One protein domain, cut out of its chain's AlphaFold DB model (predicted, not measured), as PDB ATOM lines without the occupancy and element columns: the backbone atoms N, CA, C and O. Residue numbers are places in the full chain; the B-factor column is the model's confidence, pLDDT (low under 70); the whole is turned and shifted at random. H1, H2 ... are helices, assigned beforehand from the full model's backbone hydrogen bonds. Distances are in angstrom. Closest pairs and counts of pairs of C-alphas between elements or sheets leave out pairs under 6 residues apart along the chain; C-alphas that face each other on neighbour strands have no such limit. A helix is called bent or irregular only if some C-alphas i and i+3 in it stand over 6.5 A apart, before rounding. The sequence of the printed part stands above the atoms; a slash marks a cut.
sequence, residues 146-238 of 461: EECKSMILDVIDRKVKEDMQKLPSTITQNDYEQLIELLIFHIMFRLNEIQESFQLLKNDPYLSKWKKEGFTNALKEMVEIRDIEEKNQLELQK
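Overview. This is residues 146 to 238 of the 461 residues of an uncharacterized protein of Tieghemostelium lacteum (UniProt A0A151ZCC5). Four helices run back and forth along nearly one direction, H2 and H3 lying between H1 on one side and the long H4 on the other, and H4 sticks out beyond the body as a straight arm with residues 224 to 238. Each helix folds back on the one before it, and the contacts between H2 and H3 are few. The printed part has 93 residues with four named helices, H1, H2, H3 and H4 in that order, and no named strand; the class is all helix. The whole is loose, with a radius of gyration of the C-alphas of 15.9 A, and spans 59 by 29 by 18 A, the arm of H4 adding to the length.

Along the chain. H1 is residues 146 to 164, 26.9 A from first to last C-alpha, and begins at C-alpha 146 at (27.050, 15.767, 32.679). H2 is residues 173 to 188, 20.9 A long, and is only just irregular: C-alphas 185 and 188 are 6.6 A apart. H3 is residues 194 to 203, 14.5 A long, beginning at C-alpha 194 at (27.642, 28.223, 39.697). H4 is residues 209 to 238, 43.8 A long, and ends at C-alpha 238 at (45.926, 22.083, 59.577).

Arrangement. H1 and H2 form a helical hairpin; they touch at a shallow tilt of 27 degrees, opposite ways, and their closest C-alphas, those of Lys 149 and Leu 183, are 6.4 A apart. H2, H3 and H4 form an up-and-down bundle, each helix running against the one before it. H2 and H3, a hairpin, only just touch, with 3 pairs of C-alphas within 8 A, H2 with residues 184 to 188 alone; the closest C-alphas, those of Ile 184 and Ser 197, are 5.8 A apart, and the tilt is a shallow 22 degrees, opposite ways. H3 and H4, also a hairpin, touch at a shallow tilt of 8 degrees, opposite ways, H4 with residues 212 to 216 alone; the closest C-alphas, those of Leu 201 and Lys 212, are 5.7 A apart. H2 and H4 are close but not clearly touching, the closest C-alphas, those of Phe 185 and Leu 219, being 7.3 A apart; they run the same way at a shallow tilt of 18 degrees. H1 is apart from H3 and from H4. In H1, H3 and H4 every O i to N i+4 pair is within hydrogen-bond range, and in H2 11 of 12 are.

Size, cuts and confidence. The two C-alphas farthest apart, those of Lys 166 and Lys 238, are 59.6 A apart. Without residues 224 to 238, which stand free, the body of 78 residues spans 38 by 29 by 17 A. The links from H2 to H3 and from H3 to H4 are tight, and the one from H1 to H2 is short; no link is long. The printed part has no cut. The mean pLDDT of the printed part is 93.2, and no printed residue is under 70.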
ATOM      1  N   GLU A 146      26.962  15.222  34.043       96.88
ATOM      2  CA  GLU A 146      27.050  15.767  32.679       96.88
ATOM      3  C   GLU A 146      25.936  15.231  31.772       96.88
ATOM      4  O   GLU A 146      25.268  15.982  31.058       96.88
ATOM      5  N   GLU A 147      25.666  13.926  31.855       94.88
ATOM      6  CA  GLU A 147      24.573  13.298  31.112       94.88
ATOM      7  C   GLU A 147      23.212  13.825  31.588       94.88
ATOM      8  O   GLU A 147      22.346  14.129  30.767       94.88
ATOM      9  N   CYS A 148      23.044  14.034  32.903       95.56
ATOM     10  CA  CYS A 148      21.847  14.681  33.446       95.56
ATOM     11  C   CYS A 148      21.654  16.085  32.870       95.56
ATOM     12  O   CYS A 148      20.550  16.428  32.449       95.56
ATOM     13  N   LYS A 149      22.719  16.899  32.870       96.81
ATOM     14  CA  LYS A 149      22.697  18.276  32.367       96.81
ATOM     15  C   LYS A 149      22.261  18.290  30.907       96.81
ATOM     16  O   LYS A 149      21.293  18.973  30.576       96.81
ATOM     17  N   SER A 150      22.910  17.489  30.061       95.19
ATOM     18  CA  SER A 150      22.555  17.379  28.643       95.19
ATOM     19  C   SER A 150      21.102  16.938  28.450       95.19
ATOM     20  O   SER A 150      20.398  17.523  27.632       95.19
ATOM     21  N   MET A 151      20.632  15.948  29.212       94.00
ATOM     22  CA  MET A 151      19.262  15.445  29.099       94.00
ATOM     23  C   MET A 151      18.222  16.498  29.496       94.00
ATOM     24  O   MET A 151      17.230  16.667  28.790       94.00
ATOM     25  N   ILE A 152      18.431  17.227  30.597       95.19
ATOM     26  CA  ILE A 152      17.499  18.281  31.023       95.19
ATOM     27  C   ILE A 152      17.477  19.432  30.016       95.19
ATOM     28  O   ILE A 152      16.397  19.911  29.666       95.19
ATOM     29  N   LEU A 153      18.643  19.868  29.534       94.69
ATOM     30  CA  LEU A 153      18.731  20.946  28.549       94.69
ATOM     31  C   LEU A 153      18.037  20.574  27.230       94.69
ATOM     32  O   LEU A 153      17.305  21.402  26.694       94.69
ATOM     33  N   ASP A 154      18.171  19.328  26.762       91.62
ATOM     34  CA  ASP A 154      17.445  18.823  25.586       91.62
ATOM     35  C   ASP A 154      15.915  18.912  25.780       91.62
ATOM     36  O   ASP A 154      15.177  19.297  24.869       91.62
ATOM     37  N   VAL A 155      15.419  18.577  26.977       91.12
ATOM     38  CA  VAL A 155      13.984  18.626  27.312       91.12
ATOM     39  C   VAL A 155      13.480  20.069  27.407       91.12
ATOM     40  O   VAL A 155      12.391  20.376  26.915       91.12
ATOM     41  N   ILE A 156      14.275  20.967  27.993       91.81
ATOM     42  CA  ILE A 156      13.987  22.404  28.046       91.81
ATOM     43  C   ILE A 156      13.919  22.987  26.632       91.81
ATOM     44  O   ILE A 156      12.930  23.633  26.294       91.81
ATOM     45  N   ASP A 157      14.917  22.726  25.787       90.25
ATOM     46  CA  ASP A 157      14.956  23.215  24.404       90.25
ATOM     47  C   ASP A 157      13.755  22.709  23.590       90.25
ATOM     48  O   ASP A 157      13.129  23.474  22.850       90.25
ATOM     49  N   ARG A 158      13.347  21.447  23.796       87.56
ATOM     50  CA  ARG A 158      12.112  20.913  23.208       87.56
ATOM     51  C   ARG A 158      10.889  21.729  23.620       87.56
ATOM     52  O   ARG A 158      10.122  22.118  22.742       87.56
ATOM     53  N   LYS A 159      10.717  22.023  24.913       88.06
ATOM     54  CA  LYS A 159       9.597  22.852  25.392       88.06
ATOM     55  C   LYS A 159       9.595  24.226  24.723       88.06
ATOM     56  O   LYS A 159       8.559  24.667  24.235       88.06
ATOM     57  N   VAL A 160      10.752  24.889  24.679       88.06
ATOM     58  CA  VAL A 160      10.884  26.219  24.068       88.06
ATOM     59  C   VAL A 160      10.445  26.184  22.604       88.06
ATOM     60  O   VAL A 160       9.672  27.037  22.168       88.06
ATOM     61  N   LYS A 161      10.879  25.166  21.854       88.19
ATOM     62  CA  LYS A 161      10.482  24.962  20.454       88.19
ATOM     63  C   LYS A 161       8.986  24.686  20.301       88.19
ATOM     64  O   LYS A 161       8.367  25.276  19.417       88.19
ATOM     65  N   GLU A 162       8.407  23.832  21.146       87.50
ATOM     66  CA  GLU A 162       6.964  23.545  21.160       87.50
ATOM     67  C   GLU A 162       6.147  24.826  21.398       87.50
ATOM     68  O   GLU A 162       5.236  25.129  20.623       87.50
ATOM     69  N   ASP A 163       6.530  25.623  22.400       86.75
ATOM     70  CA  ASP A 163       5.851  26.869  22.761       86.75
ATOM     71  C   ASP A 163       5.977  27.927  21.645       86.75
ATOM     72  O   ASP A 163       4.993  28.583  21.291       86.75
ATOM     73  N   MET A 164       7.156  28.060  21.019       88.06
ATOM     74  CA  MET A 164       7.367  28.959  19.872       88.06
ATOM     75  C   MET A 164       6.519  28.569  18.655       88.06
ATOM     76  O   MET A 164       6.009  29.441  17.949       88.06
ATOM     77  N   GLN A 165       6.353  27.269  18.412       88.94
ATOM     78  CA  GLN A 165       5.563  26.741  17.295       88.94
ATOM     79  C   GLN A 165       4.064  26.631  17.615       88.94
ATOM     80  O   GLN A 165       3.292  26.225  16.747       88.94
ATOM     81  N   LYS A 166       3.636  27.007  18.832       84.31
ATOM     82  CA  LYS A 166       2.262  26.832  19.340       84.31
ATOM     83  C   LYS A 166       1.772  25.382  19.230       84.31
ATOM     84  O   LYS A 166       0.586  25.135  19.002       84.31
ATOM     85  N   LEU A 167       2.689  24.428  19.370       81.88
ATOM     86  CA  LEU A 167       2.356  23.013  19.427       81.88
ATOM     87  C   LEU A 167       1.823  22.662  20.823       81.88
ATOM     88  O   LEU A 167       2.173  23.327  21.800       81.88
ATOM     89  N   PRO A 168       0.983  21.620  20.949       75.88
ATOM     90  CA  PRO A 168       0.591  21.109  22.254       75.88
ATOM     91  C   PRO A 168       1.849  20.673  23.006       75.88
ATOM     92  O   PRO A 168       2.508  19.718  22.592       75.88
ATOM     93  N   SER A 169       2.199  21.383  24.079       77.62
ATOM     94  CA  SER A 169       3.394  21.024  24.831       77.62
ATOM     95  C   SER A 169       3.136  19.792  25.685       77.62
ATOM     96  O   SER A 169       2.137  19.698  26.401       77.62
ATOM     97  N   THR A 170       4.076  18.854  25.627       80.94
ATOM     98  CA  THR A 170       4.086  17.668  26.496       80.94
ATOM     99  C   THR A 170       4.638  17.972  27.890       80.94
ATOM    100  O   THR A 170       4.589  17.114  28.769       80.94
ATOM    101  N   ILE A 171       5.167  19.184  28.094       87.94
ATOM    102  CA  ILE A 171       5.853  19.618  29.309       87.94
ATOM    103  C   ILE A 171       5.088  20.799  29.901       87.94
ATOM    104  O   ILE A 171       5.056  21.907  29.345       87.94
ATOM    105  N   THR A 172       4.488  20.580  31.067       89.75
ATOM    106  CA  THR A 172       3.764  21.639  31.765       89.75
ATOM    107  C   THR A 172       4.730  22.679  32.337       89.75
ATOM    108  O   THR A 172       5.933  22.452  32.477       89.75
ATOM    109  N   GLN A 173       4.201  23.844  32.712       90.50
ATOM    110  CA  GLN A 173       4.996  24.864  33.400       90.50
ATOM    111  C   GLN A 173       5.588  24.346  34.722       90.50
ATOM    112  O   GLN A 173       6.712  24.693  35.068       90.50
ATOM    113  N   ASN A 174       4.853  23.498  35.447       91.81
ATOM    114  CA  ASN A 174       5.340  22.910  36.690       91.81
ATOM    115  C   ASN A 174       6.492  21.922  36.434       91.81
ATOM    116  O   ASN A 174       7.474  21.937  37.169       91.81
ATOM    117  N   ASP A 175       6.401  21.109  35.377       92.06
ATOM    118  CA  ASP A 175       7.479  20.185  34.998       92.06
ATOM    119  C   ASP A 175       8.750  20.949  34.627       92.06
ATOM    120  O   ASP A 175       9.843  20.595  35.059       92.06
ATOM    121  N   TYR A 176       8.601  22.044  33.879       93.75
ATOM    122  CA  TYR A 176       9.709  22.932  33.543       93.75
ATOM    123  C   TYR A 176      10.411  23.467  34.793       93.75
ATOM    124  O   TYR A 176      11.625  23.359  34.926       93.75
ATOM    125  N   GLU A 177       9.649  24.010  35.739       93.62
ATOM    126  CA  GLU A 177      10.201  24.572  36.971       93.62
ATOM    127  C   GLU A 177      10.928  23.514  37.812       93.62
ATOM    128  O   GLU A 177      11.993  23.803  38.355       93.62
ATOM    129  N   GLN A 178      10.399  22.287  37.868       93.62
ATOM    130  CA  GLN A 178      11.061  21.157  38.529       93.62
ATOM    131  C   GLN A 178      12.362  20.755  37.827       93.62
ATOM    132  O   GLN A 178      13.356  20.472  38.495       93.62
ATOM    133  N   LEU A 179      12.385  20.744  36.493       95.19
ATOM    134  CA  LEU A 179      13.597  20.459  35.722       95.19
ATOM    135  C   LEU A 179      14.678  21.518  35.958       95.19
ATOM    136  O   LEU A 179      15.842  21.162  36.124       95.19
ATOM    137  N   ILE A 180      14.304  22.799  36.032       96.50
ATOM    138  CA  ILE A 180      15.242  23.884  36.346       96.50
ATOM    139  C   ILE A 180      15.780  23.748  37.776       96.50
ATOM    140  O   ILE A 180      16.982  23.893  37.998       96.50
ATOM    141  N   GLU A 181      14.917  23.425  38.745       95.31
ATOM    142  CA  GLU A 181      15.327  23.174  40.130       95.31
ATOM    143  C   GLU A 181      16.337  22.014  40.214       95.31
ATOM    144  O   GLU A 181      17.401  22.155  40.825       95.31
ATOM    145  N   LEU A 182      16.052  20.892  39.541       95.62
ATOM    146  CA  LEU A 182      16.962  19.746  39.451       95.62
ATOM    147  C   LEU A 182      18.292  20.126  38.793       95.62
ATOM    148  O   LEU A 182      19.357  19.806  39.325       95.62
ATOM    149  N   LEU A 183      18.235  20.830  37.661       97.12
ATOM    150  CA  LEU A 183      19.412  21.260  36.916       97.12
ATOM    151  C   LEU A 183      20.340  22.114  37.782       97.12
ATOM    152  O   LEU A 183      21.529  21.828  37.870       97.12
ATOM    153  N   ILE A 184      19.808  23.119  38.471       97.12
ATOM    154  CA  ILE A 184      20.630  24.049  39.247       97.12
ATOM    155  C   ILE A 184      21.163  23.381  40.516       97.12
ATOM    156  O   ILE A 184      22.375  23.316  40.732       97.12
ATOM    157  N   PHE A 185      20.267  22.880  41.369       96.19
ATOM    158  CA  PHE A 185      20.634  22.520  42.741       96.19
ATOM    159  C   PHE A 185      21.229  21.121  42.864       96.19
ATOM    160  O   PHE A 185      22.026  20.869  43.770       96.19
ATOM    161  N   HIS A 186      20.868  20.207  41.963       94.69
ATOM    162  CA  HIS A 186      21.320  18.821  42.038       94.69
ATOM    163  C   HIS A 186      22.425  18.484  41.035       94.69
ATOM    164  O   HIS A 186      23.165  17.530  41.281       94.69
ATOM    165  N   ILE A 187      22.565  19.255  39.952       97.19
ATOM    166  CA  ILE A 187      23.494  18.951  38.855       97.19
ATOM    167  C   ILE A 187      24.575  20.028  38.728       97.19
ATOM    168  O   ILE A 187      25.722  19.772  39.090       97.19
ATOM    169  N   MET A 188      24.239  21.247  38.303       97.62
ATOM    170  CA  MET A 188      25.216  22.314  38.043       97.62
ATOM    171  C   MET A 188      25.992  22.713  39.302       97.62
ATOM    172  O   MET A 188      27.198  22.945  39.243       97.62
ATOM    173  N   PHE A 189      25.344  22.704  40.475       96.06
ATOM    174  CA  PHE A 189      26.042  22.907  41.746       96.06
ATOM    175  C   PHE A 189      27.131  21.846  41.996       96.06
ATOM    176  O   PHE A 189      28.212  22.173  42.486       96.06
ATOM    177  N   ARG A 190      26.878  20.579  41.631       95.38
ATOM    178  CA  ARG A 190      27.844  19.470  41.766       95.38
ATOM    179  C   ARG A 190      28.965  19.538  40.734       95.38
ATOM    180  O   ARG A 190      30.086  19.168  41.063       95.38
ATOM    181  N   LEU A 191      28.672  20.050  39.543       96.69
ATOM    182  CA  LEU A 191      29.654  20.336  38.494       96.69
ATOM    183  C   LEU A 191      30.459  21.624  38.750       96.69
ATOM    184  O   LEU A 191      31.371  21.944  37.999       96.69
ATOM    185  N   ASN A 192      30.151  22.357  39.827       96.06
ATOM    186  CA  ASN A 192      30.729  23.665  40.142       96.06
ATOM    187  C   ASN A 192      30.465  24.747  39.069       96.06
ATOM    188  O   ASN A 192      31.189  25.737  38.959       96.06
ATOM    189  N   GLU A 193      29.371  24.619  38.327       97.38
ATOM    190  CA  GLU A 193      28.936  25.547  37.276       97.38
ATOM    191  C   GLU A 193      28.015  26.643  37.839       97.38
ATOM    192  O   GLU A 193      26.920  26.937  37.348       97.38
ATOM    193  N   ILE A 194      28.452  27.265  38.933       96.50
ATOM    194  CA  ILE A 194      27.642  28.223  39.697       96.50
ATOM    195  C   ILE A 194      27.330  29.478  38.870       96.50
ATOM    196  O   ILE A 194      26.212  29.993  38.901       96.50
ATOM    197  N   GLN A 195      28.308  29.969  38.105       96.94
ATOM    198  CA  GLN A 195      28.134  31.166  37.279       96.94
ATOM    199  C   GLN A 195      27.136  30.936  36.146       96.94
ATOM    200  O   GLN A 195      26.262  31.770  35.914       96.94
ATOM    201  N   GLU A 196      27.223  29.785  35.485       97.31
ATOM    202  CA  GLU A 196      26.273  29.392  34.445       97.31
ATOM    203  C   GLU A 196      24.855  29.258  35.023       97.31
ATOM    204  O   GLU A 196      23.898  29.748  34.427       97.31
ATOM    205  N   SER A 197      24.719  28.725  36.243       96.88
ATOM    206  CA  SER A 197      23.428  28.640  36.946       96.88
ATOM    207  C   SER A 197      22.798  30.022  37.182       96.88
ATOM    208  O   SER A 197      21.606  30.220  36.939       96.88
ATOM    209  N   PHE A 198      23.588  31.017  37.611       97.56
ATOM    210  CA  PHE A 198      23.096  32.392  37.767       97.56
ATOM    211  C   PHE A 198      22.708  33.032  36.431       97.56
ATOM    212  O   PHE A 198      21.710  33.756  36.361       97.56
ATOM    213  N   GLN A 199      23.481  32.783  35.373       97.06
ATOM    214  CA  GLN A 199      23.169  33.283  34.034       97.06
ATOM    215  C   GLN A 199      21.861  32.687  33.509       97.06
ATOM    216  O   GLN A 199      21.023  33.431  32.993       97.06
ATOM    217  N   LEU A 200      21.656  31.384  33.708       95.44
ATOM    218  CA  LEU A 200      20.424  30.687  33.360       95.44
ATOM    219  C   LEU A 200      19.225  31.319  34.079       95.44
ATOM    220  O   LEU A 200      18.318  31.813  33.416       95.44
ATOM    221  N   LEU A 201      19.267  31.450  35.412       96.44
ATOM    222  CA  LEU A 201      18.185  32.075  36.193       96.44
ATOM    223  C   LEU A 201      17.867  33.512  35.758       96.44
ATOM    224  O   LEU A 201      16.702  33.922  35.736       96.44
ATOM    225  N   LYS A 202      18.895  34.296  35.421       95.00
ATOM    226  CA  LYS A 202      18.727  35.680  34.968       95.00
ATOM    227  C   LYS A 202      17.972  35.732  33.640       95.00
ATOM    228  O   LYS A 202      17.014  36.501  33.513       95.00
ATOM    229  N   ASN A 203      18.383  34.901  32.686       92.88
ATOM    230  CA  ASN A 203      17.949  34.980  31.294       92.88
ATOM    231  C   ASN A 203      16.695  34.147  30.981       92.88
ATOM    232  O   ASN A 203      16.086  34.361  29.939       92.88
ATOM    233  N   ASP A 204      16.279  33.247  31.873       92.12
ATOM    234  CA  ASP A 204      15.146  32.336  31.672       92.12
ATOM    235  C   ASP A 204      13.801  33.076  31.495       92.12
ATOM    236  O   ASP A 204      13.337  33.721  32.431       92.12
ATOM    237  N   PRO A 205      13.126  33.041  30.338       90.00
ATOM    238  CA  PRO A 205      11.884  33.796  30.159       90.00
ATOM    239  C   PRO A 205      10.645  33.100  30.751       90.00
ATOM    240  O   PRO A 205       9.597  33.735  30.867       90.00
ATOM    241  N   TYR A 206      10.746  31.825  31.133       90.44
ATOM    242  CA  TYR A 206       9.626  30.995  31.579       90.44
ATOM    243  C   TYR A 206       9.469  30.993  33.100       90.44
ATOM    244  O   TYR A 206       8.373  30.766  33.608       90.44
ATOM    245  N   LEU A 207      10.529  31.284  33.851       93.50
ATOM    246  CA  LEU A 207      10.454  31.437  35.296       93.50
ATOM    247  C   LEU A 207       9.853  32.784  35.700       93.50
ATOM    248  O   LEU A 207      10.327  33.863  35.335       93.50
ATOM    249  N   SER A 208       8.850  32.723  36.577       94.12
ATOM    250  CA  SER A 208       8.311  33.916  37.228       94.12
ATOM    251  C   SER A 208       9.379  34.651  38.054       94.12
ATOM    252  O   SER A 208      10.274  34.039  38.642       94.12
ATOM    253  N   LYS A 209       9.261  35.983  38.144       95.25
ATOM    254  CA  LYS A 209      10.238  36.851  38.827       95.25
ATOM    255  C   LYS A 209      10.561  36.386  40.251       95.25
ATOM    256  O   LYS A 209      11.728  36.292  40.615       95.25
ATOM    257  N   TRP A 210       9.538  36.048  41.035       96.06
ATOM    258  CA  TRP A 210       9.731  35.617  42.420       96.06
ATOM    259  C   TRP A 210      10.446  34.260  42.521       96.06
ATOM    260  O   TRP A 210      11.213  34.057  43.459       96.06
ATOM    261  N   LYS A 211      10.253  33.343  41.556       95.19
ATOM    262  CA  LYS A 211      10.989  32.066  41.511       95.19
ATOM    263  C   LYS A 211      12.448  32.279  41.166       95.19
ATOM    264  O   LYS A 211      13.303  31.712  41.833       95.19
ATOM    265  N   LYS A 212      12.742  33.142  40.189       96.38
ATOM    266  CA  LYS A 212      14.125  33.523  39.871       96.38
ATOM    267  C   LYS A 212      14.844  34.081  41.090       96.38
ATOM    268  O   LYS A 212      15.954  33.653  41.393       96.38
ATOM    269  N   GLU A 213      14.207  35.011  41.799       96.50
ATOM    270  CA  GLU A 213      14.748  35.600  43.027       96.50
ATOM    271  C   GLU A 213      14.930  34.540  44.121       96.50
ATOM    272  O   GLU A 213      16.004  34.454  44.716       96.50
ATOM    273  N   GLY A 214      13.926  33.683  44.338       96.81
ATOM    274  CA  GLY A 214      13.987  32.585  45.302       96.81
ATOM    275  C   GLY A 214      15.128  31.606  45.019       96.81
ATOM    276  O   GLY A 214      15.933  31.333  45.907       96.81
ATOM    277  N   PHE A 215      15.251  31.137  43.776       97.75
ATOM    278  CA  PHE A 215      16.321  30.231  43.364       97.75
ATOM    279  C   PHE A 215      17.700  30.895  43.421       97.75
ATOM    280  O   PHE A 215      18.655  30.280  43.884       97.75
ATOM    281  N   THR A 216      17.803  32.168  43.030       97.69
ATOM    282  CA  THR A 216      19.054  32.937  43.121       97.69
ATOM    283  C   THR A 216      19.526  33.047  44.570       97.69
ATOM    284  O   THR A 216      20.709  32.863  44.848       97.69
ATOM    285  N   ASN A 217      18.614  33.344  45.499       97.38
ATOM    286  CA  ASN A 217      18.945  33.464  46.916       97.38
ATOM    287  C   ASN A 217      19.341  32.113  47.518       97.38
ATOM    288  O   ASN A 217      20.354  32.041  48.205       97.38
ATOM    289  N   ALA A 218      18.604  31.045  47.199       97.12
ATOM    290  CA  ALA A 218      18.946  29.693  47.634       97.12
ATOM    291  C   ALA A 218      20.323  29.249  47.110       97.12
ATOM    292  O   ALA A 218      21.118  28.687  47.856       97.12
ATOM    293  N   LEU A 219      20.647  29.554  45.847       96.81
ATOM    294  CA  LEU A 219      21.950  29.226  45.268       96.81
ATOM    295  C   LEU A 219      23.089  29.987  45.961       96.81
ATOM    296  O   LEU A 219      24.126  29.393  46.242       96.81
ATOM    297  N   LYS A 220      22.898  31.275  46.280       97.25
ATOM    298  CA  LYS A 220      23.875  32.056  47.062       97.25
ATOM    299  C   LYS A 220      24.109  31.445  48.441       97.25
ATOM    300  O   LYS A 220      25.258  31.235  48.807       97.25
ATOM    301  N   GLU A 221      23.038  31.105  49.155       97.00
ATOM    302  CA  GLU A 221      23.127  30.466  50.473       97.00
ATOM    303  C   GLU A 221      23.895  29.136  50.401       97.00
ATOM    304  O   GLU A 221      24.777  28.883  51.214       97.00
ATOM    305  N   MET A 222      23.631  28.302  49.389       96.19
ATOM    306  CA  MET A 222      24.360  27.043  49.200       96.19
ATOM    307  C   MET A 222      25.854  27.245  48.924       96.19
ATOM    308  O   MET A 222      26.672  26.463  49.409       96.19
ATOM    309  N   VAL A 223      26.216  28.273  48.152       95.69
ATOM    310  CA  VAL A 223      27.621  28.627  47.897       95.69
ATOM    311  C   VAL A 223      28.295  29.088  49.188       95.69
ATOM    312  O   VAL A 223      29.351  28.570  49.530       95.69
ATOM    313  N   GLU A 224      27.655  29.977  49.950       95.94
ATOM    314  CA  GLU A 224      28.174  30.448  51.241       95.94
ATOM    315  C   GLU A 224      28.386  29.291  52.230       95.94
ATOM    316  O   GLU A 224      29.428  29.215  52.885       95.94
ATOM    317  N   ILE A 225      27.430  28.358  52.319       94.56
ATOM    318  CA  ILE A 225      27.550  27.162  53.165       94.56
ATOM    319  C   ILE A 225      28.751  26.318  52.736       94.56
ATOM    320  O   ILE A 225      29.555  25.939  53.589       94.56
ATOM    321  N   ARG A 226      28.903  26.049  51.434       94.00
ATOM    322  CA  ARG A 226      30.030  25.271  50.903       94.00
ATOM    323  C   ARG A 226      31.370  25.926  51.243       94.00
ATOM    324  O   ARG A 226      32.265  25.240  51.727       94.00
ATOM    325  N   ASP A 227      31.486  27.238  51.067       94.31
ATOM    326  CA  ASP A 227      32.720  27.976  51.347       94.31
ATOM    327  C   ASP A 227      33.086  27.922  52.847       94.31
ATOM    328  O   ASP A 227      34.256  27.768  53.217       94.31
ATOM    329  N   ILE A 228      32.086  27.994  53.736       94.50
ATOM    330  CA  ILE A 228      32.273  27.822  55.186       94.50
ATOM    331  C   ILE A 228      32.724  26.391  55.514       94.50
ATOM    332  O   ILE A 228      33.646  26.200  56.313       94.50
ATOM    333  N   GLU A 229      32.087  25.381  54.921       92.12
ATOM    334  CA  GLU A 229      32.425  23.970  55.135       92.12
ATOM    335  C   GLU A 229      33.847  23.647  54.662       92.12
ATOM    336  O   GLU A 229      34.605  23.014  55.401       92.12
ATOM    337  N   GLU A 230      34.245  24.132  53.485       92.31
ATOM    338  CA  GLU A 230      35.599  23.970  52.949       92.31
ATOM    339  C   GLU A 230      36.645  24.632  53.852       92.31
ATOM    340  O   GLU A 230      37.649  24.006  54.213       92.31
ATOM    341  N   LYS A 231      36.393  25.865  54.312       94.56
ATOM    342  CA  LYS A 231      37.290  26.556  55.249       94.56
ATOM    343  C   LYS A 231      37.456  25.781  56.560       94.56
ATOM    344  O   LYS A 231      38.581  25.604  57.029       94.56
ATOM    345  N   ASN A 232      36.359  25.277  57.125       92.06
ATOM    346  CA  ASN A 232      36.385  24.492  58.360       92.06
ATOM    347  C   ASN A 232      37.158  23.174  58.189       92.06
ATOM    348  O   ASN A 232      37.921  22.785  59.077       92.06
ATOM    349  N   GLN A 233      37.005  22.495  57.047       92.56
ATOM    350  CA  GLN A 233      37.755  21.272  56.742       92.56
ATOM    351  C   GLN A 233      39.260  21.542  56.616       92.56
ATOM    352  O   GLN A 233      40.067  20.792  57.171       92.56
ATOM    353  N   LEU A 234      39.649  22.638  55.958       92.50
ATOM    354  CA  LEU A 234      41.051  23.046  55.837       92.50
ATOM    355  C   LEU A 234      41.670  23.408  57.195       92.50
ATOM    356  O   LEU A 234      42.807  23.030  57.480       92.50
ATOM    357  N   GLU A 235      40.938  24.118  58.057       91.75
ATOM    358  CA  GLU A 235      41.394  24.429  59.417       91.75
ATOM    359  C   GLU A 235      41.562  23.165  60.273       91.75
ATOM    360  O   GLU A 235      42.547  23.047  61.009       91.75
ATOM    361  N   LEU A 236      40.652  22.193  60.149       90.56
ATOM    362  CA  LEU A 236      40.748  20.908  60.844       90.56
ATOM    363  C   LEU A 236      41.974  20.104  60.384       90.56
ATOM    364  O   LEU A 236      42.724  19.603  61.224       90.56
ATOM    365  N   GLN A 237      42.223  20.028  59.073       90.56
ATOM    366  CA  GLN A 237      43.410  19.361  58.523       90.56
ATOM    367  C   GLN A 237      44.707  20.012  59.012       90.56
ATOM    368  O   GLN A 237      45.623  19.306  59.440       90.56
ATOM    369  N   LYS A 238      44.769  21.352  59.037       89.38
ATOM    370  CA  LYS A 238      45.926  22.083  59.577       89.38
ATOM    371  C   LYS A 238      46.196  21.703  61.029       89.38
ATOM    372  O   LYS A 238      47.330  21.354  61.341       89.38
TER     373      LYS A 238